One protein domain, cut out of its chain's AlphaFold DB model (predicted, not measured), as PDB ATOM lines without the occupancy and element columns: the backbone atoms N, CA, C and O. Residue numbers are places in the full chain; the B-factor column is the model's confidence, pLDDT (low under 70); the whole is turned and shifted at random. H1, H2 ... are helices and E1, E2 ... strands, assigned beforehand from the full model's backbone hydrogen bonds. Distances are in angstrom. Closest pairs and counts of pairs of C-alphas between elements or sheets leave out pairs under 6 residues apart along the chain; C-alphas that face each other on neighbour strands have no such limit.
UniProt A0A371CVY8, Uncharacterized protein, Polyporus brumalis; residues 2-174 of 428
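Overview. This is residues 2 to 174 of the 428 residues of an uncharacterized protein of Polyporus brumalis (UniProt A0A371CVY8). The chain is wound in stacked turns, a short solenoid: one strand of each turn lies side by side with the next in a parallel sheet of six, E1 E3 E5 E6 E7 E8, and the returning stretches, with E2, E4, H2 and H3, cover one side of it. From the first turn a long loop runs out past the small helix H1, and its residues 23 to 28 stick out. The printed part has 173 residues with three named helices and eight named strands, in the order E1 H1 E2 E3 E4 E5 H2 E6 E7 H3 E8; the class is mixed, with under half of the residues in named elements. The whole is compact, with a radius of gyration of the C-alphas of 17.0 A and spans of 53 by 38 by 29 A.

Along the chain. The large sheet holds E1, residues 6 to 10, from C-alpha 6 at (222.569, 184.190, 172.785); E3, 52 to 56; E5, 79 to 91, 20.9 A long; E6, 107 to 116, 22.9 A; E7, 143 to 148, 16.5 A; and E8, 167 to 174, 22.9 A, ending at C-alpha 174 (240.438, 158.996, 182.590). E5 bends by 116 degrees at residue 86 and E6 by 80 degrees at residue 112. E2, residues 38 to 41, and E4, 58 to 61, form a parallel sheet of two. The helices are H1, 18 to 21; H2, 92 to 101, 14.4 A; and H3, 150 to 158, 12.2 A.

Arrangement. The sheet is twisted, with edge strands E1 and E8. N 9 and O 54 of E1 and E3 are 3.0 A apart, N 55 and O 81 of E3 and E5 2.8 A, N 82 and O 109 of E5 and E6 2.9 A, N 110 and O 145 of E6 and E7 2.9 A, and N 146 and O 169 of E7 and E8 2.9 A, each within hydrogen-bond range. In the small sheet, N 40 of E2 and O 59 of E4 are 2.8 A apart, also within range. The closest C-alphas of E4 and E5 are those of Gly 59 and Pro 88, 4.4 A apart. H2 and H3 are on one face of the large sheet, two layers. E5, H2, E6 and E7, H3, E8 are strand-helix-strand units, two parallel neighbour strands with a helix between, each with a right-handed crossover. H3, at a height of 9.3 A over the sheet, lies only just over E7 alone, with 6 C-alphas falling on E7 and 2 on E6; it runs along the strands, at 27 degrees to E7 on the local plane. H2 and H3 are close but not clearly touching, at a steep tilt of 48 degrees, the same way; their closest C-alphas, of Val 96 and Leu 156, are 7.9 A apart. H1 is not on the sheet and touches no helix. Every O i to N i+4 pair is within hydrogen-bond range in H2 and H3; H1 is too short for such a pair.

Size, cuts and confidence. The two C-alphas farthest apart, of His 24 and Ser 165, are 55.2 A apart. The printed part has no cut. The links H1 to E2, E4 to E5 and E6 to E7 are long, and residues 135 to 136 pair with 160 to 161, parallel. Mean pLDDT of the printed part is 81.3; 40 residues are under 70, among them residues 13 to 37 and 65 to 73.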
ATOM      1  N   PRO A   2     223.799 192.441 165.134       77.25
ATOM      2  CA  PRO A   2     224.045 193.445 166.179       77.25
ATOM      3  C   PRO A   2     223.207 193.267 167.456       77.25
ATOM      4  O   PRO A   2     223.640 193.679 168.520       77.25
ATOM      5  N   ASN A   3     222.038 192.625 167.375       87.50
ATOM      6  CA  ASN A   3     221.154 192.409 168.529       87.50
ATOM      7  C   ASN A   3     221.218 190.976 169.089       87.50
ATOM      8  O   ASN A   3     220.370 190.606 169.904       87.50
ATOM      9  N   LEU A   4     222.145 190.139 168.609       90.44
ATOM     10  CA  LEU A   4     222.245 188.750 169.054       90.44
ATOM     11  C   LEU A   4     222.752 188.706 170.499       90.44
ATOM     12  O   LEU A   4     223.844 189.187 170.781       90.44
ATOM     13  N   ARG A   5     221.947 188.130 171.396       93.44
ATOM     14  CA  ARG A   5     222.266 188.002 172.829       93.44
ATOM     15  C   ARG A   5     222.710 186.604 173.232       93.44
ATOM     16  O   ARG A   5     223.499 186.476 174.158       93.44
ATOM     17  N   THR A   6     222.237 185.589 172.525       95.50
ATOM     18  CA  THR A   6     222.569 184.190 172.785       95.50
ATOM     19  C   THR A   6     223.001 183.565 171.472       95.50
ATOM     20  O   THR A   6     222.276 183.655 170.480       95.50
ATOM     21  N   LEU A   7     224.179 182.950 171.466       94.25
ATOM     22  CA  LEU A   7     224.677 182.140 170.366       94.25
ATOM     23  C   LEU A   7     224.975 180.745 170.909       94.25
ATOM     24  O   LEU A   7     225.806 180.590 171.799       94.25
ATOM     25  N   SER A   8     224.273 179.749 170.375       93.38
ATOM     26  CA  SER A   8     224.475 178.347 170.722       93.38
ATOM     27  C   SER A   8     224.678 177.535 169.452       93.38
ATOM     28  O   SER A   8     223.859 177.619 168.534       93.38
ATOM     29  N   MET A   9     225.782 176.796 169.381       90.25
ATOM     30  CA  MET A   9     226.122 175.930 168.254       90.25
ATOM     31  C   MET A   9     226.645 174.606 168.790       90.25
ATOM     32  O   MET A   9     227.633 174.580 169.519       90.25
ATOM     33  N   TRP A  10     225.942 173.526 168.461       87.62
ATOM     34  CA  TRP A  10     226.204 172.197 168.994       87.62
ATOM     35  C   TRP A  10     226.369 171.233 167.836       87.62
ATOM     36  O   TRP A  10     225.399 170.904 167.151       87.62
ATOM     37  N   PHE A  11     227.606 170.808 167.630       83.00
ATOM     38  CA  PHE A  11     227.960 169.751 166.706       83.00
ATOM     39  C   PHE A  11     228.580 168.624 167.517       83.00
ATOM     40  O   PHE A  11     229.425 168.864 168.381       83.00
ATOM     41  N   ASP A  12     228.131 167.400 167.269       72.44
ATOM     42  CA  ASP A  12     228.829 166.237 167.792       72.44
ATOM     43  C   ASP A  12     230.117 166.093 166.971       72.44
ATOM     44  O   ASP A  12     230.024 165.961 165.746       72.44
ATOM     45  N   PRO A  13     231.307 166.185 167.589       62.41
ATOM     46  CA  PRO A  13     232.545 165.995 166.853       62.41
ATOM     47  C   PRO A  13     232.547 164.582 166.263       62.41
ATOM     48  O   PRO A  13     232.378 163.590 166.976       62.41
ATOM     49  N   GLU A  14     232.696 164.485 164.942       55.66
ATOM     50  CA  GLU A  14     232.929 163.200 164.294       55.66
ATOM     51  C   GLU A  14     234.332 162.731 164.694       55.66
ATOM     52  O   GLU A  14     235.337 163.302 164.270       55.66
ATOM     53  N   LEU A  15     234.408 161.688 165.525       50.97
ATOM     54  CA  LEU A  15     235.649 160.954 165.755       50.97
ATOM     55  C   LEU A  15     236.033 160.291 164.430       50.97
ATOM     56  O   LEU A  15     235.481 159.253 164.062       50.97
ATOM     57  N   VAL A  16     236.949 160.904 163.684       44.53
ATOM     58  CA  VAL A  16     237.496 160.280 162.480       44.53
ATOM     59  C   VAL A  16     238.421 159.158 162.932       44.53
ATOM     60  O   VAL A  16     239.547 159.395 163.368       44.53
ATOM     61  N   ASP A  17     237.942 157.922 162.830       42.78
ATOM     62  CA  ASP A  17     238.773 156.747 163.054       42.78
ATOM     63  C   ASP A  17     239.785 156.645 161.902       42.78
ATOM     64  O   ASP A  17     239.480 156.210 160.788       42.78
ATOM     65  N   LEU A  18     241.015 157.101 162.147       43.34
ATOM     66  CA  LEU A  18     242.111 157.066 161.172       43.34
ATOM     67  C   LEU A  18     242.425 155.637 160.686       43.34
ATOM     68  O   LEU A  18     243.070 155.477 159.645       43.34
ATOM     69  N   PHE A  19     241.927 154.599 161.372       42.53
ATOM     70  CA  PHE A  19     242.007 153.208 160.925       42.53
ATOM     71  C   PHE A  19     241.278 152.938 159.602       42.53
ATOM     72  O   PHE A  19     241.778 152.142 158.801       42.53
ATOM     73  N   ASP A  20     240.172 153.631 159.314       43.94
ATOM     74  CA  ASP A  20     239.455 153.465 158.040       43.94
ATOM     75  C   ASP A  20     240.187 154.139 156.861       43.94
ATOM     76  O   ASP A  20     240.003 153.752 155.704       43.94
ATOM     77  N   LEU A  21     241.097 155.083 157.134       41.34
ATOM     78  CA  LEU A  21     241.929 155.753 156.123       41.34
ATOM     79  C   LEU A  21     243.320 155.117 155.938       41.34
ATOM     80  O   LEU A  21     243.911 155.263 154.867       41.34
ATOM     81  N   LEU A  22     243.847 154.393 156.934       43.66
ATOM     82  CA  LEU A  22     245.225 153.871 156.945       43.66
ATOM     83  C   LEU A  22     245.322 152.362 157.204       43.66
ATOM     84  O   LEU A  22     246.280 151.885 157.815       43.66
ATOM     85  N   SER A  23     244.403 151.576 156.642       41.22
ATOM     86  CA  SER A  23     244.396 150.102 156.696       41.22
ATOM     87  C   SER A  23     245.649 149.385 156.129       41.22
ATOM     88  O   SER A  23     245.652 148.159 156.001       41.22
ATOM     89  N   HIS A  24     246.751 150.091 155.846       42.22
ATOM     90  CA  HIS A  24     248.032 149.544 155.382       42.22
ATOM     91  C   HIS A  24     249.277 150.084 156.122       42.22
ATOM     92  O   HIS A  24     250.325 150.257 155.498       42.22
ATOM     93  N   ALA A  25     249.229 150.300 157.441       38.94
ATOM     94  CA  ALA A  25     250.457 150.469 158.228       38.94
ATOM     95  C   ALA A  25     250.419 149.683 159.546       38.94
ATOM     96  O   ALA A  25     249.501 149.773 160.353       38.94
ATOM     97  N   VAL A  26     251.440 148.848 159.708       46.91
ATOM     98  CA  VAL A  26     251.640 147.862 160.767       46.91
ATOM     99  C   VAL A  26     252.190 148.542 162.028       46.91
ATOM    100  O   VAL A  26     253.170 149.271 161.941       46.91
ATOM    101  N   HIS A  27     251.598 148.211 163.181       43.03
ATOM    102  CA  HIS A  27     252.050 148.488 164.555       43.03
ATOM    103  C   HIS A  27     252.249 149.959 164.966       43.03
ATOM    104  O   HIS A  27     253.306 150.551 164.780       43.03
ATOM    105  N   GLY A  28     251.242 150.469 165.674       43.50
ATOM    106  CA  GLY A  28     251.243 151.739 166.395       43.50
ATOM    107  C   GLY A  28     249.840 152.325 166.327       43.50
ATOM    108  O   GLY A  28     249.351 152.586 165.234       43.50
ATOM    109  N   THR A  29     249.154 152.457 167.460       43.62
ATOM    110  CA  THR A  29     247.913 153.235 167.554       43.62
ATOM    111  C   THR A  29     248.219 154.656 167.089       43.62
ATOM    112  O   THR A  29     248.951 155.377 167.764       43.62
ATOM    113  N   LEU A  30     247.749 155.023 165.897       41.44
ATOM    114  CA  LEU A  30     247.851 156.390 165.392       41.44
ATOM    115  C   LEU A  30     246.925 157.295 166.224       41.44
ATOM    116  O   LEU A  30     245.851 156.833 166.618       41.44
ATOM    117  N   PRO A  31     247.319 158.549 166.505       44.88
ATOM    118  CA  PRO A  31     246.461 159.491 167.214       44.88
ATOM    119  C   PRO A  31     245.190 159.745 166.396       44.88
ATOM    120  O   PRO A  31     245.254 159.875 165.175       44.88
ATOM    121  N   ILE A  32     244.039 159.799 167.063       48.47
ATOM    122  CA  ILE A  32     242.794 160.282 166.462       48.47
ATOM    123  C   ILE A  32     242.972 161.794 166.277       48.47
ATOM    124  O   ILE A  32     243.087 162.518 167.263       48.47
ATOM    125  N   GLU A  33     243.046 162.276 165.034       46.91
ATOM    126  CA  GLU A  33     242.949 163.712 164.752       46.91
ATOM    127  C   GLU A  33     241.463 164.086 164.699       46.91
ATOM    128  O   GLU A  33     240.791 163.876 163.685       46.91
ATOM    129  N   GLU A  34     240.932 164.632 165.794       50.47
ATOM    130  CA  GLU A  34     239.663 165.361 165.753       50.47
ATOM    131  C   GLU A  34     239.881 166.611 164.890       50.47
ATOM    132  O   GLU A  34     240.614 167.520 165.264       50.47
ATOM    133  N   ARG A  35     239.298 166.652 163.685       51.81
ATOM    134  CA  ARG A  35     239.306 167.869 162.865       51.81
ATOM    135  C   ARG A  35     238.050 168.666 163.145       51.81
ATOM    136  O   ARG A  35     236.950 168.231 162.812       51.81
ATOM    137  N   GLU A  36     238.225 169.859 163.695       57.44
ATOM    138  CA  GLU A  36     237.135 170.807 163.882       57.44
ATOM    139  C   GLU A  36     236.537 171.189 162.519       57.44
ATOM    140  O   GLU A  36     237.202 171.738 161.639       57.44
ATOM    141  N   VAL A  37     235.261 170.852 162.314       60.06
ATOM    142  CA  VAL A  37     234.557 171.102 161.044       60.06
ATOM    143  C   VAL A  37     234.090 172.561 160.950       60.06
ATOM    144  O   VAL A  37     233.908 173.094 159.852       60.06
ATOM    145  N   PHE A  38     233.923 173.227 162.095       75.62
ATOM    146  CA  PHE A  38     233.422 174.592 162.190       75.62
ATOM    147  C   PHE A  38     234.317 175.442 163.083       75.62
ATOM    148  O   PHE A  38     234.572 175.090 164.230       75.62
ATOM    149  N   MET A  39     234.713 176.600 162.558       82.75
ATOM    150  CA  MET A  39     235.468 177.620 163.278       82.75
ATOM    151  C   MET A  39     234.618 178.887 163.393       82.75
ATOM    152  O   MET A  39     233.998 179.311 162.414       82.75
ATOM    153  N   LEU A  40     234.576 179.491 164.580       86.38
ATOM    154  CA  LEU A  40     233.868 180.739 164.851       86.38
ATOM    155  C   LEU A  40     234.857 181.870 165.136       86.38
ATOM    156  O   LEU A  40     235.551 181.855 166.149       86.38
ATOM    157  N   GLU A  41     234.840 182.908 164.307       86.56
ATOM    158  CA  GLU A  41     235.519 184.169 164.609       86.56
ATOM    159  C   GLU A  41     234.693 184.991 165.616       86.56
ATOM    160  O   GLU A  41     233.579 185.448 165.324       86.56
ATOM    161  N   LEU A  42     235.235 185.202 166.817       83.69
ATOM    162  CA  LEU A  42     234.609 186.036 167.842       83.69
ATOM    163  C   LEU A  42     234.987 187.508 167.651       83.69
ATOM    164  O   LEU A  42     236.062 187.945 168.047       83.69
ATOM    165  N   SER A  43     234.057 188.300 167.111       81.56
ATOM    166  CA  SER A  43     234.231 189.746 166.934       81.56
ATOM    167  C   SER A  43     233.123 190.553 167.613       81.56
ATOM    168  O   SER A  43     231.931 190.293 167.418       81.56
ATOM    169  N   LEU A  44     233.516 191.581 168.374       80.44
ATOM    170  CA  LEU A  44     232.592 192.534 169.000       80.44
ATOM    171  C   LEU A  44     231.759 193.289 167.951       80.44
ATOM    172  O   LEU A  44     230.594 193.587 168.201       80.44
ATOM    173  N   ASP A  45     232.310 193.536 166.759       82.38
ATOM    174  CA  ASP A  45     231.581 194.189 165.663       82.38
ATOM    175  C   ASP A  45     230.419 193.314 165.169       82.38
ATOM    176  O   ASP A  45     229.348 193.799 164.787       82.38
ATOM    177  N   CYS A  46     230.610 191.994 165.211       82.50
ATOM    178  CA  CYS A  46     229.607 191.019 164.815       82.50
ATOM    179  C   CYS A  46     228.582 190.751 165.925       82.50
ATOM    180  O   CYS A  46     227.403 190.540 165.604       82.50
ATOM    181  N   TYR A  47     229.001 190.774 167.194       87.75
ATOM    182  CA  TYR A  47     228.210 190.320 168.344       87.75
ATOM    183  C   TYR A  47     228.279 191.277 169.561       87.75
ATOM    184  O   TYR A  47     228.645 190.855 170.660       87.75
ATOM    185  N   PRO A  48     227.902 192.562 169.423       86.81
ATOM    186  CA  PRO A  48     228.098 193.562 170.480       86.81
ATOM    187  C   PRO A  48     227.191 193.365 171.710       86.81
ATOM    188  O   PRO A  48     227.533 193.756 172.826       86.81
ATOM    189  N   GLU A  49     226.029 192.736 171.523       90.75
ATOM    190  CA  GLU A  49     225.027 192.490 172.568       90.75
ATOM    191  C   GLU A  49     225.115 191.076 173.170       90.75
ATOM    192  O   GLU A  49     224.222 190.679 173.924       90.75
ATOM    193  N   LEU A  50     226.163 190.307 172.845       93.44
ATOM    194  CA  LEU A  50     226.293 188.911 173.257       93.44
ATOM    195  C   LEU A  50     226.380 188.785 174.783       93.44
ATOM    196  O   LEU A  50     227.194 189.436 175.439       93.44
ATOM    197  N   ARG A  51     225.525 187.927 175.337       95.56
ATOM    198  CA  ARG A  51     225.420 187.604 176.765       95.56
ATOM    199  C   ARG A  51     225.740 186.150 177.052       95.56
ATOM    200  O   ARG A  51     226.283 185.838 178.107       95.56
ATOM    201  N   GLU A  52     225.405 185.271 176.122       97.56
ATOM    202  CA  GLU A  52     225.530 183.830 176.289       97.56
ATOM    203  C   GLU A  52     226.165 183.240 175.034       97.56
ATOM    204  O   GLU A  52     225.646 183.411 173.927       97.56
ATOM    205  N   LEU A  53     227.287 182.552 175.219       95.69
ATOM    206  CA  LEU A  53     227.976 181.811 174.174       95.69
ATOM    207  C   LEU A  53     228.138 180.361 174.630       95.69
ATOM    208  O   LEU A  53     228.789 180.119 175.642       95.69
ATOM    209  N   SER A  54     227.541 179.423 173.896       95.88
ATOM    210  CA  SER A  54     227.640 177.983 174.160       95.88
ATOM    211  C   SER A  54     228.033 177.256 172.879       95.88
ATOM    212  O   SER A  54     227.285 177.255 171.900       95.88
ATOM    213  N   LEU A  55     229.234 176.692 172.860       92.56
ATOM    214  CA  LEU A  55     229.829 176.048 171.696       92.56
ATOM    215  C   LEU A  55     230.212 174.614 172.043       92.56
ATOM    216  O   LEU A  55     230.877 174.383 173.052       92.56
ATOM    217  N   ARG A  56     229.829 173.664 171.190       90.19
ATOM    218  CA  ARG A  56     230.280 172.271 171.247       90.19
ATOM    219  C   ARG A  56     230.716 171.805 169.866       90.19
ATOM    220  O   ARG A  56     229.949 171.984 168.918       90.19
ATOM    221  N   GLY A  57     231.920 171.241 169.755       83.88
ATOM    222  CA  GLY A  57     232.472 170.816 168.464       83.88
ATOM    223  C   GLY A  57     232.768 171.982 167.512       83.88
ATOM    224  O   GLY A  57     232.780 171.793 166.297       83.88
ATOM    225  N   VAL A  58     232.932 173.198 168.046       86.31
ATOM    226  CA  VAL A  58     233.232 174.416 167.277       86.31
ATOM    227  C   VAL A  58     234.484 175.066 167.843       86.31
ATOM    228  O   VAL A  58     234.480 175.495 168.999       86.31
ATOM    229  N   GLY A  59     235.503 175.198 167.003       82.50
ATOM    230  CA  GLY A  59     236.720 175.921 167.327       82.50
ATOM    231  C   GLY A  59     236.531 177.426 167.347       82.50
ATOM    232  O   GLY A  59     235.649 177.982 166.687       82.50
ATOM    233  N   LEU A  60     237.406 178.118 168.068       84.50
ATOM    234  CA  LEU A  60     237.525 179.570 167.971       84.50
ATOM    235  C   LEU A  60     238.554 179.907 166.890       84.50
ATOM    236  O   LEU A  60     239.658 179.373 166.902       84.50
ATOM    237  N   GLN A  61     238.167 180.752 165.935       79.00
ATOM    238  CA  GLN A  61     239.011 181.140 164.808       79.00
ATOM    239  C   GLN A  61     239.780 182.425 165.096       79.00
ATOM    240  O   GLN A  61     239.165 183.443 165.430       79.00
ATOM    241  N   GLY A  62     241.082 182.409 164.810       67.56
ATOM    242  CA  GLY A  62     241.917 183.600 164.798       67.56
ATOM    243  C   GLY A  62     242.208 184.174 166.189       67.56
ATOM    244  O   GLY A  62     241.822 183.603 167.211       67.56
ATOM    245  N   PRO A  63     242.903 185.327 166.247       68.75
ATOM    246  CA  PRO A  63     243.245 185.944 167.516       68.75
ATOM    247  C   PRO A  63     241.961 186.308 168.253       68.75
ATOM    248  O   PRO A  63     241.113 187.041 167.731       68.75
ATOM    249  N   LEU A  64     241.832 185.818 169.484       77.00
ATOM    250  CA  LEU A  64     240.736 186.234 170.348       77.00
ATOM    251  C   LEU A  64     240.809 187.754 170.531       77.00
ATOM    252  O   LEU A  64     241.907 188.320 170.496       77.00
ATOM    253  N   PRO A  65     239.666 188.445 170.690       66.50
ATOM    254  CA  PRO A  65     239.643 189.893 170.828       66.50
ATOM    255  C   PRO A  65     240.300 190.300 172.154       66.50
ATOM    256  O   PRO A  65     239.641 190.550 173.153       66.50
ATOM    257  N   CYS A  66     241.625 190.374 172.139       59.28
ATOM    258  CA  CYS A  66     242.512 190.726 173.234       59.28
ATOM    259  C   CYS A  66     243.275 191.969 172.775       59.28
ATOM    260  O   CYS A  66     244.444 191.914 172.400       59.28
ATOM    261  N   ILE A  67     242.588 193.107 172.673       53.19
ATOM    262  CA  ILE A  67     243.195 194.308 172.087       53.19
ATOM    263  C   ILE A  67     243.809 195.164 173.194       53.19
ATOM    264  O   ILE A  67     243.107 195.643 174.086       53.19
ATOM    265  N   LEU A  68     245.109 195.458 173.060       47.22
ATOM    266  CA  LEU A  68     245.770 196.627 173.652       47.22
ATOM    267  C   LEU A  68     245.004 197.904 173.246       47.22
ATOM    268  O   LEU A  68     245.318 198.534 172.240       47.22
ATOM    269  N   GLY A  69     243.955 198.261 173.988       49.97
ATOM    270  CA  GLY A  69     243.147 199.459 173.734       49.97
ATOM    271  C   GLY A  69     241.634 199.311 173.917       49.97
ATOM    272  O   GLY A  69     240.970 200.336 174.058       49.97
ATOM    273  N   ASN A  70     241.084 198.091 173.977       55.47
ATOM    274  CA  ASN A  70     239.684 197.878 174.357       55.47
ATOM    275  C   ASN A  70     239.623 196.996 175.615       55.47
ATOM    276  O   ASN A  70     239.883 195.801 175.523       55.47
ATOM    277  N   PRO A  71     239.320 197.560 176.797       60.41
ATOM    278  CA  PRO A  71     239.434 196.829 178.055       60.41
ATOM    279  C   PRO A  71     238.390 195.711 178.235       60.41
ATOM    280  O   PRO A  71     238.556 194.902 179.146       60.41
ATOM    281  N   PHE A  72     237.332 195.660 177.408       64.44
ATOM    282  CA  PHE A  72     236.203 194.733 177.571       64.44
ATOM    283  C   PHE A  72     235.665 194.249 176.208       64.44
ATOM    284  O   PHE A  72     234.754 194.872 175.659       64.44
ATOM    285  N   PRO A  73     236.195 193.149 175.642       69.69
ATOM    286  CA  PRO A  73     235.828 192.684 174.305       69.69
ATOM    287  C   PRO A  73     234.403 192.134 174.219       69.69
ATOM    288  O   PRO A  73     233.817 192.162 173.146       69.69
ATOM    289  N   PHE A  74     233.817 191.702 175.341       84.12
ATOM    290  CA  PHE A  74     232.397 191.361 175.447       84.12
ATOM    291  C   PHE A  74     231.842 191.832 176.800       84.12
ATOM    292  O   PHE A  74     231.785 191.059 177.760       84.12
ATOM    293  N   PRO A  75     231.427 193.107 176.918       83.88
ATOM    294  CA  PRO A  75     231.045 193.702 178.201       83.88
ATOM    295  C   PRO A  75     229.745 193.127 178.777       83.88
ATOM    296  O   PRO A  75     229.450 193.336 179.949       83.88
ATOM    297  N   ASN A  76     228.964 192.412 177.965       91.00
ATOM    298  CA  ASN A  76     227.673 191.849 178.348       91.00
ATOM    299  C   ASN A  76     227.715 190.332 178.582       91.00
ATOM    300  O   ASN A  76     226.699 189.777 179.000       91.00
ATOM    301  N   LEU A  77     228.849 189.665 178.327       94.81
ATOM    302  CA  LEU A  77     228.953 188.209 178.405       94.81
ATOM    303  C   LEU A  77     228.831 187.737 179.858       94.81
ATOM    304  O   LEU A  77     229.671 188.048 180.700       94.81
ATOM    305  N   THR A  78     227.772 186.982 180.136       97.69
ATOM    306  CA  THR A  78     227.452 186.400 181.443       97.69
ATOM    307  C   THR A  78     227.626 184.885 181.475       97.69
ATOM    308  O   THR A  78     227.834 184.332 182.554       97.69
ATOM    309  N   LEU A  79     227.569 184.209 180.324       98.19
ATOM    310  CA  LEU A  79     227.768 182.765 180.206       98.19
ATOM    311  C   LEU A  79     228.714 182.457 179.048       98.19
ATOM    312  O   LEU A  79     228.481 182.908 177.925       98.19
ATOM    313  N   LEU A  80     229.742 181.664 179.340       97.38
ATOM    314  CA  LEU A  80     230.654 181.095 178.359       97.38
ATOM    315  C   LEU A  80     230.762 179.592 178.599       97.38
ATOM    316  O   LEU A  80     231.207 179.159 179.661       97.38
ATOM    317  N   GLU A  81     230.356 178.816 177.609       97.50
ATOM    318  CA  GLU A  81     230.448 177.365 177.600       97.50
ATOM    319  C   GLU A  81     231.151 176.917 176.321       97.50
ATOM    320  O   GLU A  81     230.701 177.224 175.221       97.50
ATOM    321  N   LEU A  82     232.267 176.211 176.481       94.69
ATOM    322  CA  LEU A  82     233.089 175.699 175.391       94.69
ATOM    323  C   LEU A  82     233.327 174.210 175.628       94.69
ATOM    324  O   LEU A  82     233.822 173.823 176.691       94.69
ATOM    325  N   ARG A  83     232.933 173.377 174.666       92.31
ATOM    326  CA  ARG A  83     232.973 171.921 174.782       92.31
ATOM    327  C   ARG A  83     233.581 171.252 173.560       92.31
ATOM    328  O   ARG A  83     233.279 171.641 172.435       92.31
ATOM    329  N   ASP A  84     234.322 170.178 173.808       86.38
ATOM    330  CA  ASP A  84     234.732 169.182 172.819       86.38
ATOM    331  C   ASP A  84     235.339 169.818 171.557       86.38
ATOM    332  O   ASP A  84     234.817 169.664 170.454       86.38
ATOM    333  N   SER A  85     236.388 170.618 171.743       84.06
ATOM    334  CA  SER A  85     237.111 171.294 170.663       84.06
ATOM    335  C   SER A  85     238.599 171.287 171.018       84.06
ATOM    336  O   SER A  85     239.078 171.999 171.911       84.06
ATOM    337  N   ILE A  86     239.296 170.337 170.402       69.06
ATOM    338  CA  ILE A  86     240.702 170.028 170.631       69.06
ATOM    339  C   ILE A  86     241.463 170.614 169.439       69.06
ATOM    340  O   ILE A  86     241.249 170.175 168.316       69.06
ATOM    341  N   ASP A  87     242.340 171.585 169.700       67.06
ATOM    342  CA  ASP A  87     243.037 172.416 168.697       67.06
ATOM    343  C   ASP A  87     242.195 173.521 168.011       67.06
ATOM    344  O   ASP A  87     242.222 173.657 166.786       67.06
ATOM    345  N   PRO A  88     241.493 174.385 168.776       70.25
ATOM    346  CA  PRO A  88     240.987 175.624 168.216       70.25
ATOM    347  C   PRO A  88     242.170 176.492 167.763       70.25
ATOM    348  O   PRO A  88     243.235 176.486 168.385       70.25
ATOM    349  N   ASP A  89     241.963 177.315 166.734       76.81
ATOM    350  CA  ASP A  89     242.951 178.247 166.159       76.81
ATOM    351  C   ASP A  89     243.190 179.468 167.074       76.81
ATOM    352  O   ASP A  89     243.159 180.626 166.657       76.81
ATOM    353  N   CYS A  90     243.396 179.204 168.364       80.94
ATOM    354  CA  CYS A  90     243.770 180.154 169.395       80.94
ATOM    355  C   CYS A  90     244.796 179.507 170.336       80.94
ATOM    356  O   CYS A  90     244.744 178.310 170.629       80.94
ATOM    357  N   ASN A  91     245.748 180.300 170.824       86.00
ATOM    358  CA  ASN A  91     246.723 179.809 171.795       86.00
ATOM    359  C   ASN A  91     246.229 180.002 173.232       86.00
ATOM    360  O   ASN A  91     245.453 180.913 173.533       86.00
ATOM    361  N   ILE A  92     246.718 179.157 174.138       90.69
ATOM    362  CA  ILE A  92     246.299 179.154 175.546       90.69
ATOM    363  C   ILE A  92     246.540 180.493 176.260       90.69
ATOM    364  O   ILE A  92     245.746 180.886 177.111       90.69
ATOM    365  N   VAL A  93     247.599 181.226 175.897       90.81
ATOM    366  CA  VAL A  93     247.930 182.525 176.502       90.81
ATOM    367  C   VAL A  93     246.850 183.551 176.160       90.81
ATOM    368  O   VAL A  93     246.288 184.168 177.065       90.81
ATOM    369  N   GLU A  94     246.502 183.680 174.879       88.44
ATOM    370  CA  GLU A  94     245.427 184.565 174.416       88.44
ATOM    371  C   GLU A  94     244.074 184.187 175.016       88.44
ATOM    372  O   GLU A  94     243.305 185.063 175.410       88.44
ATOM    373  N   PHE A  95     243.791 182.889 175.128       91.50
ATOM    374  CA  PHE A  95     242.552 182.399 175.724       91.50
ATOM    375  C   PHE A  95     242.422 182.772 177.203       91.50
ATOM    376  O   PHE A  95     241.380 183.266 177.639       91.50
ATOM    377  N   VAL A  96     243.489 182.597 177.981       93.44
ATOM    378  CA  VAL A  96     243.518 182.999 179.390       93.44
ATOM    379  C   VAL A  96     243.327 184.512 179.529       93.44
ATOM    380  O   VAL A  96     242.516 184.963 180.342       93.44
ATOM    381  N   GLU A  97     244.018 185.313 178.719       91.12
ATOM    382  CA  GLU A  97     243.863 186.773 178.729       91.12
ATOM    383  C   GLU A  97     242.438 187.207 178.373       91.12
ATOM    384  O   GLU A  97     241.873 188.073 179.048       91.12
ATOM    385  N   PHE A  98     241.832 186.561 177.375       90.88
ATOM    386  CA  PHE A  98     240.438 186.758 176.992       90.88
ATOM    387  C   PHE A  98     239.483 186.509 178.169       90.88
ATOM    388  O   PHE A  98     238.662 187.374 178.495       90.88
ATOM    389  N   LEU A  99     239.623 185.378 178.871       93.56
ATOM    390  CA  LEU A  99     238.820 185.073 180.063       93.56
ATOM    391  C   LEU A  99     238.991 186.137 181.154       93.56
ATOM    392  O   LEU A  99     238.013 186.551 181.783       93.56
ATOM    393  N   GLY A 100     240.215 186.637 181.333       92.38
ATOM    394  CA  GLY A 100     240.520 187.739 182.240       92.38
ATOM    395  C   GLY A 100     239.800 189.049 181.900       92.38
ATOM    396  O   GLY A 100     239.579 189.870 182.790       92.38
ATOM    397  N   GLN A 101     239.406 189.270 180.644       90.50
ATOM    398  CA  GLN A 101     238.721 190.490 180.196       90.50
ATOM    399  C   GLN A 101     237.184 190.382 180.225       90.50
ATOM    400  O   GLN A 101     236.495 191.407 180.234       90.50
ATOM    401  N   CYS A 102     236.625 189.175 180.324       92.12
ATOM    402  CA  CYS A 102     235.184 188.915 180.421       92.12
ATOM    403  C   CYS A 102     234.612 189.261 181.813       92.12
ATOM    404  O   CYS A 102     234.201 188.389 182.571       92.12
ATOM    405  N   ARG A 103     234.574 190.549 182.187       91.56
ATOM    406  CA  ARG A 103     234.292 191.006 183.569       91.56
ATOM    407  C   ARG A 103     232.875 190.785 184.105       91.56
ATOM    408  O   ARG A 103     232.694 190.898 185.315       91.56
ATOM    409  N   CYS A 104     231.904 190.493 183.247       94.94
ATOM    410  CA  CYS A 104     230.509 190.250 183.639       94.94
ATOM    411  C   CYS A 104     230.158 188.759 183.725       94.94
ATOM    412  O   CYS A 104     228.999 188.417 183.978       94.94
ATOM    413  N   LEU A 105     231.144 187.878 183.523       96.94
ATOM    414  CA  LEU A 105     230.931 186.442 183.472       96.94
ATOM    415  C   LEU A 105     230.401 185.924 184.817       96.94
ATOM    416  O   LEU A 105     230.904 186.275 185.884       96.94
ATOM    417  N   GLN A 106     229.353 185.110 184.758       98.06
ATOM    418  CA  GLN A 106     228.708 184.472 185.910       98.06
ATOM    419  C   GLN A 106     228.884 182.954 185.871       98.06
ATOM    420  O   GLN A 106     229.018 182.338 186.929       98.06
ATOM    421  N   TYR A 107     228.925 182.376 184.669       98.25
ATOM    422  CA  TYR A 107     229.071 180.944 184.436       98.25
ATOM    423  C   TYR A 107     230.171 180.705 183.403       98.25
ATOM    424  O   TYR A 107     230.085 181.219 182.285       98.25
ATOM    425  N   LEU A 108     231.191 179.940 183.792       98.50
ATOM    426  CA  LEU A 108     232.263 179.492 182.910       98.50
ATOM    427  C   LEU A 108     232.307 177.966 182.909       98.50
ATOM    428  O   LEU A 108     232.519 177.362 183.959       98.50
ATOM    429  N   THR A 109     232.139 177.372 181.733       98.25
ATOM    430  CA  THR A 109     232.220 175.927 181.519       98.25
ATOM    431  C   THR A 109     233.216 175.641 180.403       98.25
ATOM    432  O   THR A 109     233.045 176.125 179.287       98.25
ATOM    433  N   ILE A 110     234.243 174.850 180.700       96.94
ATOM    434  CA  ILE A 110     235.266 174.416 179.746       96.94
ATOM    435  C   ILE A 110     235.349 172.894 179.852       96.94
ATOM    436  O   ILE A 110     235.727 172.367 180.897       96.94
ATOM    437  N   VAL A 111     234.960 172.182 178.797       93.62
ATOM    438  CA  VAL A 111     234.964 170.711 178.769       93.62
ATOM    439  C   VAL A 111     235.732 170.239 177.553       93.62
ATOM    440  O   VAL A 111     235.259 170.436 176.442       93.62
ATOM    441  N   ARG A 112     236.909 169.637 177.737       90.00
ATOM    442  CA  ARG A 112     237.779 169.199 176.630       90.00
ATOM    443  C   ARG A 112     237.941 170.269 175.536       90.00
ATOM    444  O   ARG A 112     237.928 169.966 174.346       90.00
ATOM    445  N   PHE A 113     238.012 171.537 175.944       90.31
ATOM    446  CA  PHE A 113     238.290 172.664 175.058       90.31
ATOM    447  C   PHE A 113     239.740 173.081 175.276       90.31
ATOM    448  O   PHE A 113     240.084 173.613 176.339       90.31
ATOM    449  N   ARG A 114     240.598 172.797 174.295       88.38
ATOM    450  CA  ARG A 114     242.054 172.841 174.470       88.38
ATOM    451  C   ARG A 114     242.737 173.755 173.463       88.38
ATOM    452  O   ARG A 114     243.218 173.255 172.449       88.38
ATOM    453  N   PRO A 115     242.812 175.070 173.743       89.00
ATOM    454  CA  PRO A 115     243.685 175.982 173.016       89.00
ATOM    455  C   PRO A 115     245.102 175.446 172.872       89.00
ATOM    456  O   PRO A 115     245.613 174.770 173.764       89.00
ATOM    457  N   MET A 116     245.761 175.822 171.780       86.00
ATOM    458  CA  MET A 116     247.124 175.396 171.490       86.00
ATOM    459  C   MET A 116     248.075 175.791 172.640       86.00
ATOM    460  O   MET A 116     248.360 176.978 172.845       86.00
ATOM    461  N   ASP A 117     248.597 174.797 173.369       87.69
ATOM    462  CA  ASP A 117     249.685 174.931 174.349       87.69
ATOM    463  C   ASP A 117     250.896 174.149 173.826       87.69
ATOM    464  O   ASP A 117     250.926 172.919 173.828       87.69
ATOM    465  N   ARG A 118     251.877 174.873 173.271       82.00
ATOM    466  CA  ARG A 118     253.058 174.243 172.666       82.00
ATOM    467  C   ARG A 118     253.830 173.478 173.729       82.00
ATOM    468  O   ARG A 118     254.111 174.025 174.790       82.00
ATOM    469  N   ASP A 119     254.237 172.264 173.376       75.69
ATOM    470  CA  ASP A 119     255.044 171.385 174.223       75.69
ATOM    471  C   ASP A 119     254.293 170.844 175.462       75.69
ATOM    472  O   ASP A 119     254.925 170.267 176.345       75.69
ATOM    473  N   PHE A 120     252.963 171.008 175.544       85.06
ATOM    474  CA  PHE A 120     252.167 170.393 176.604       85.06
ATOM    475  C   PHE A 120     251.866 168.922 176.292       85.06
ATOM    476  O   PHE A 120     251.130 168.606 175.359       85.06
ATOM    477  N   ASP A 121     252.381 168.038 177.139       80.50
ATOM    478  CA  ASP A 121     251.949 166.652 177.292       80.50
ATOM    479  C   ASP A 121     252.036 166.262 178.781       80.50
ATOM    480  O   ASP A 121     252.590 167.002 179.603       80.50
ATOM    481  N   THR A 122     251.485 165.110 179.169       78.12
ATOM    482  CA  THR A 122     251.466 164.699 180.583       78.12
ATOM    483  C   THR A 122     252.782 164.145 181.130       78.12
ATOM    484  O   THR A 122     252.816 163.748 182.292       78.12
ATOM    485  N   VAL A 123     253.886 164.124 180.380       76.25
ATOM    486  CA  VAL A 123     255.214 163.763 180.926       76.25
ATOM    487  C   VAL A 123     256.152 164.959 181.026       76.25
ATOM    488  O   VAL A 123     257.110 164.914 181.803       76.25
ATOM    489  N   VAL A 124     255.867 166.048 180.316       76.19
ATOM    490  CA  VAL A 124     256.574 167.315 180.474       76.19
ATOM    491  C   VAL A 124     256.300 167.873 181.872       76.19
ATOM    492  O   VAL A 124     255.163 168.056 182.306       76.19
ATOM    493  N   SER A 125     257.380 168.114 182.616       70.44
ATOM    494  CA  SER A 125     257.308 168.744 183.935       70.44
ATOM    495  C   SER A 125     256.736 170.159 183.810       70.44
ATOM    496  O   SER A 125     257.159 170.919 182.936       70.44
ATOM    497  N   HIS A 126     255.816 170.534 184.708       69.50
ATOM    498  CA  HIS A 126     255.222 171.875 184.747       69.50
ATOM    499  C   HIS A 126     256.275 172.994 184.819       69.50
ATOM    500  O   HIS A 126     256.073 174.046 184.217       69.50
ATOM    501  N   ASP A 127     257.423 172.746 185.458       69.19
ATOM    502  CA  ASP A 127     258.540 173.698 185.552       69.19
ATOM    503  C   ASP A 127     259.215 173.989 184.202       69.19
ATOM    504  O   ASP A 127     259.904 174.998 184.042       69.19
ATOM    505  N   LEU A 128     259.049 173.092 183.225       79.56
ATOM    506  CA  LEU A 128     259.582 173.242 181.872       79.56
ATOM    507  C   LEU A 128     258.600 173.958 180.939       79.56
ATOM    508  O   LEU A 128     259.018 174.486 179.905       79.56
ATOM    509  N   LEU A 129     257.315 174.006 181.301       84.38
ATOM    510  CA  LEU A 129     256.307 174.745 180.551       84.38
ATOM    511  C   LEU A 129     256.478 176.246 180.773       84.38
ATOM    512  O   LEU A 129     256.814 176.724 181.858       84.38
ATOM    513  N   ARG A 130     256.182 177.035 179.738       86.31
ATOM    514  CA  ARG A 130     256.131 178.491 179.900       86.31
ATOM    515  C   ARG A 130     254.990 178.853 180.861       86.31
ATOM    516  O   ARG A 130     253.860 178.410 180.635       86.31
ATOM    517  N   PRO A 131     255.226 179.670 181.901       89.31
ATOM    518  CA  PRO A 131     254.152 180.114 182.785       89.31
ATOM    519  C   PRO A 131     253.048 180.843 182.008       89.31
ATOM    520  O   PRO A 131     253.346 181.650 181.126       89.31
ATOM    521  N   LEU A 132     251.784 180.567 182.339       91.94
ATOM    522  CA  LEU A 132     250.650 181.323 181.799       91.94
ATOM    523  C   LEU A 132     250.564 182.701 182.463       91.94
ATOM    524  O   LEU A 132     250.953 182.848 183.628       91.94
ATOM    525  N   PRO A 133     250.034 183.717 181.757       92.94
ATOM    526  CA  PRO A 133     249.698 184.979 182.393       92.94
ATOM    527  C   PRO A 133     248.648 184.741 183.477       92.94
ATOM    528  O   PRO A 133     247.659 184.045 183.271       92.94
ATOM    529  N   VAL A 134     248.858 185.342 184.643       94.94
ATOM    530  CA  VAL A 134     247.905 185.235 185.748       94.94
ATOM    531  C   VAL A 134     246.815 186.277 185.560       94.94
ATOM    532  O   VAL A 134     247.095 187.476 185.521       94.94
ATOM    533  N   VAL A 135     245.566 185.829 185.484       94.75
ATOM    534  CA  VAL A 135     244.397 186.684 185.291       94.75
ATOM    535  C   VAL A 135     243.410 186.523 186.438       94.75
ATOM    536  O   VAL A 135     243.128 185.424 186.913       94.75
ATOM    537  N   ALA A 136     242.838 187.638 186.883       95.88
ATOM    538  CA  ALA A 136     241.691 187.604 187.777       95.88
ATOM    539  C   ALA A 136     240.418 187.368 186.966       95.88
ATOM    540  O   ALA A 136     240.096 188.182 186.090       95.88
ATOM    541  N   LEU A 137     239.698 186.290 187.284       96.31
ATOM    542  CA  LEU A 137     238.387 186.022 186.702       96.31
ATOM    543  C   LEU A 137     237.362 187.066 187.171       96.31
ATOM    544  O   LEU A 137     237.602 187.854 188.092       96.31
ATOM    545  N   ALA A 138     236.214 187.106 186.498       95.38
ATOM    546  CA  ALA A 138     235.149 188.052 186.800       95.38
ATOM    547  C   ALA A 138     234.727 187.978 188.280       95.38
ATOM    548  O   ALA A 138     234.408 186.893 188.759       95.38
ATOM    549  N   PRO A 139     234.615 189.106 189.004       95.12
ATOM    550  CA  PRO A 139     234.135 189.097 190.389       95.12
ATOM    551  C   PRO A 139     232.664 188.662 190.503       95.12
ATOM    552  O   PRO A 139     232.193 188.329 191.585       95.12
ATOM    553  N   THR A 140     231.927 188.671 189.390       96.31
ATOM    554  CA  THR A 140     230.548 188.181 189.287       96.31
ATOM    555  C   THR A 140     230.450 186.667 189.103       96.31
ATOM    556  O   THR A 140     229.328 186.154 189.076       96.31
ATOM    557  N   LEU A 141     231.577 185.960 188.955       97.31
ATOM    558  CA  LEU A 141     231.606 184.529 188.669       97.31
ATOM    559  C   LEU A 141     231.003 183.739 189.833       97.31
ATOM    560  O   LEU A 141     231.447 183.832 190.979       97.31
ATOM    561  N   ARG A 142     229.972 182.954 189.530       95.38
ATOM    562  CA  ARG A 142     229.258 182.113 190.497       95.38
ATOM    563  C   ARG A 142     229.613 180.647 190.345       95.38
ATOM    564  O   ARG A 142     229.552 179.925 191.330       95.38
ATOM    565  N   ARG A 143     229.960 180.219 189.131       96.19
ATOM    566  CA  ARG A 143     230.245 178.822 188.818       96.19
ATOM    567  C   ARG A 143     231.385 178.704 187.811       96.19
ATOM    568  O   ARG A 143     231.329 179.335 186.753       96.19
ATOM    569  N   LEU A 144     232.356 177.860 188.141       97.56
ATOM    570  CA  LEU A 144     233.446 177.423 187.276       97.56
ATOM    571  C   LEU A 144     233.369 175.901 187.118       97.56
ATOM    572  O   LEU A 144     233.419 175.186 188.114       97.56
ATOM    573  N   VAL A 145     233.252 175.418 185.884       97.81
ATOM    574  CA  VAL A 145     233.255 173.988 185.553       97.81
ATOM    575  C   VAL A 145     234.411 173.700 184.606       97.81
ATOM    576  O   VAL A 145     234.468 174.291 183.528       97.81
ATOM    577  N   LEU A 146     235.302 172.791 184.999       97.81
ATOM    578  CA  LEU A 146     236.405 172.293 184.180       97.81
ATOM    579  C   LEU A 146     236.313 170.765 184.092       97.81
ATOM    580  O   LEU A 146     236.337 170.091 185.118       97.81
ATOM    581  N   GLU A 147     236.207 170.211 182.889       95.06
ATOM    582  CA  GLU A 147     236.203 168.758 182.656       95.06
ATOM    583  C   GLU A 147     237.246 168.417 181.593       95.06
ATOM    584  O   GLU A 147     237.083 168.757 180.423       95.06
ATOM    585  N   ASP A 148     238.342 167.790 182.012       92.81
ATOM    586  CA  ASP A 148     239.462 167.438 181.143       92.81
ATOM    587  C   ASP A 148     240.418 166.442 181.839       92.81
ATOM    588  O   ASP A 148     240.127 165.956 182.936       92.81
ATOM    589  N   ILE A 149     241.568 166.133 181.236       91.38
ATOM    590  CA  ILE A 149     242.675 165.477 181.947       91.38
ATOM    591  C   ILE A 149     243.163 166.384 183.087       91.38
ATOM    592  O   ILE A 149     243.277 167.604 182.939       91.38
ATOM    593  N   ASP A 150     243.460 165.785 184.236       92.12
ATOM    594  CA  ASP A 150     243.828 166.475 185.480       92.12
ATOM    595  C   ASP A 150     244.946 167.515 185.312       92.12
ATOM    596  O   ASP A 150     244.782 168.659 185.734       92.12
ATOM    597  N   ARG A 151     246.039 167.179 184.619       91.12
ATOM    598  CA  ARG A 151     247.161 168.106 184.406       91.12
ATOM    599  C   ARG A 151     246.780 169.322 183.576       91.12
ATOM    600  O   ARG A 151     247.326 170.402 183.793       91.12
ATOM    601  N   TYR A 152     245.844 169.178 182.639       92.38
ATOM    602  CA  TYR A 152     245.359 170.308 181.851       92.38
ATOM    603  C   TYR A 152     244.420 171.200 182.675       92.38
ATOM    604  O   TYR A 152     244.496 172.429 182.596       92.38
ATOM    605  N   ILE A 153     243.599 170.602 183.549       95.25
ATOM    606  CA  ILE A 153     242.809 171.344 184.544       95.25
ATOM    607  C   ILE A 153     243.743 172.154 185.456       95.25
ATOM    608  O   ILE A 153     243.579 173.372 185.566       95.25
ATOM    609  N   ALA A 154     244.758 171.513 186.046       94.19
ATOM    610  CA  ALA A 154     245.745 172.164 186.905       94.19
ATOM    611  C   ALA A 154     246.486 173.288 186.160       94.19
ATOM    612  O   ALA A 154     246.641 174.400 186.676       94.19
ATOM    613  N   ARG A 155     246.874 173.035 184.901       93.12
ATOM    614  CA  ARG A 155     247.494 174.015 184.004       93.12
ATOM    615  C   ARG A 155     246.625 175.261 183.832       93.12
ATOM    616  O   ARG A 155     247.133 176.359 184.047       93.12
ATOM    617  N   LEU A 156     245.339 175.122 183.509       94.69
ATOM    618  CA  LEU A 156     244.421 176.262 183.390       94.69
ATOM    619  C   LEU A 156     244.206 176.974 184.732       94.69
ATOM    620  O   LEU A 156     244.309 178.199 184.800       94.69
ATOM    621  N   LEU A 157     243.961 176.226 185.812       95.88
ATOM    622  CA  LEU A 157     243.747 176.794 187.147       95.88
ATOM    623  C   LEU A 157     244.956 177.593 187.647       95.88
ATOM    624  O   LEU A 157     244.766 178.610 188.310       95.88
ATOM    625  N   SER A 158     246.184 177.209 187.273       93.94
ATOM    626  CA  SER A 158     247.401 177.960 187.619       93.94
ATOM    627  C   SER A 158     247.382 179.412 187.113       93.94
ATOM    628  O   SER A 158     248.008 180.299 187.703       93.94
ATOM    629  N   ALA A 159     246.628 179.679 186.044       95.19
ATOM    630  CA  ALA A 159     246.489 180.998 185.447       95.19
ATOM    631  C   ALA A 159     245.378 181.845 186.085       95.19
ATOM    632  O   ALA A 159     245.327 183.054 185.863       95.19
ATOM    633  N   PHE A 160     244.481 181.253 186.877       96.38
ATOM    634  CA  PHE A 160     243.286 181.934 187.366       96.38
ATOM    635  C   PHE A 160     243.420 182.375 188.819       96.38
ATOM    636  O   PHE A 160     243.787 181.611 189.702       96.38
ATOM    637  N   THR A 161     243.042 183.624 189.086       96.56
ATOM    638  CA  THR A 161     242.629 184.055 190.426       96.56
ATOM    639  C   THR A 161     241.112 183.977 190.499       96.56
ATOM    640  O   THR A 161     240.417 184.780 189.865       96.56
ATOM    641  N   VAL A 162     240.609 182.986 191.237       95.00
ATOM    642  CA  VAL A 162     239.178 182.675 191.317       95.00
ATOM    643  C   VAL A 162     238.547 183.419 192.503       95.00
ATOM    644  O   VAL A 162     239.112 183.405 193.600       95.00
ATOM    645  N   PRO A 163     237.390 184.087 192.339       93.12
ATOM    646  CA  PRO A 163     236.685 184.694 193.463       93.12
ATOM    647  C   PRO A 163     236.278 183.658 194.519       93.12
ATOM    648  O   PRO A 163     235.795 182.578 194.195       93.12
ATOM    649  N   ALA A 164     236.367 184.023 195.800       89.00
ATOM    650  CA  ALA A 164     235.948 183.155 196.911       89.00
ATOM    651  C   ALA A 164     234.441 182.814 196.898       89.00
ATOM    652  O   ALA A 164     234.003 181.899 197.583       89.00
ATOM    653  N   SER A 165     233.637 183.564 196.139       89.62
ATOM    654  CA  SER A 165     232.193 183.359 195.990       89.62
ATOM    655  C   SER A 165     231.806 182.407 194.849       89.62
ATOM    656  O   SER A 165     230.623 182.325 194.522       89.62
ATOM    657  N   THR A 166     232.773 181.769 194.189       93.25
ATOM    658  CA  THR A 166     232.549 180.913 193.018       93.25
ATOM    659  C   THR A 166     232.526 179.443 193.418       93.25
ATOM    660  O   THR A 166     233.509 178.971 193.964       93.25
ATOM    661  N   ASP A 167     231.468 178.707 193.079       92.50
ATOM    662  CA  ASP A 167     231.454 177.242 193.189       92.50
ATOM    663  C   ASP A 167     232.340 176.627 192.093       92.50
ATOM    664  O   ASP A 167     232.229 177.008 190.918       92.50
ATOM    665  N   ILE A 168     233.214 175.687 192.463       94.38
ATOM    666  CA  ILE A 168     234.213 175.094 191.559       94.38
ATOM    667  C   ILE A 168     233.911 173.607 191.363       94.38
ATOM    668  O   ILE A 168     233.875 172.843 192.324       94.38
ATOM    669  N   PHE A 169     233.747 173.191 190.110       95.31
ATOM    670  CA  PHE A 169     233.482 171.808 189.724       95.31
ATOM    671  C   PHE A 169     234.574 171.339 188.767       95.31
ATOM    672  O   PHE A 169     234.675 171.837 187.647       95.31
ATOM    673  N   LEU A 170     235.393 170.394 189.212       96.12
ATOM    674  CA  LEU A 170     236.463 169.794 188.428       96.12
ATOM    675  C   LEU A 170     236.097 168.340 188.136       96.12
ATOM    676  O   LEU A 170     235.709 167.610 189.042       96.12
ATOM    677  N   THR A 171     236.240 167.906 186.891       93.56
ATOM    678  CA  THR A 171     236.033 166.510 186.499       93.56
ATOM    679  C   THR A 171     237.276 166.009 185.780       93.56
ATOM    680  O   THR A 171     237.497 166.340 184.618       93.56
ATOM    681  N   LYS A 172     238.072 165.189 186.470       92.38
ATOM    682  CA  LYS A 172     239.194 164.440 185.901       92.38
ATOM    683  C   LYS A 172     238.650 163.351 184.985       92.38
ATOM    684  O   LYS A 172     237.959 162.434 185.440       92.38
ATOM    685  N   LEU A 173     238.983 163.436 183.705       88.56
ATOM    686  CA  LEU A 173     238.693 162.397 182.726       88.56
ATOM    687  C   LEU A 173     239.838 161.388 182.665       88.56
ATOM    688  O   LEU A 173     240.985 161.754 182.432       88.56
ATOM    689  N   VAL A 174     239.513 160.108 182.826       86.00
ATOM    690  CA  VAL A 174     240.438 158.996 182.590       86.00
ATOM    691  C   VAL A 174     240.033 158.313 181.289       86.00
ATOM    692  O   VAL A 174     239.108 157.498 181.265       86.00
TER     693      VAL A 174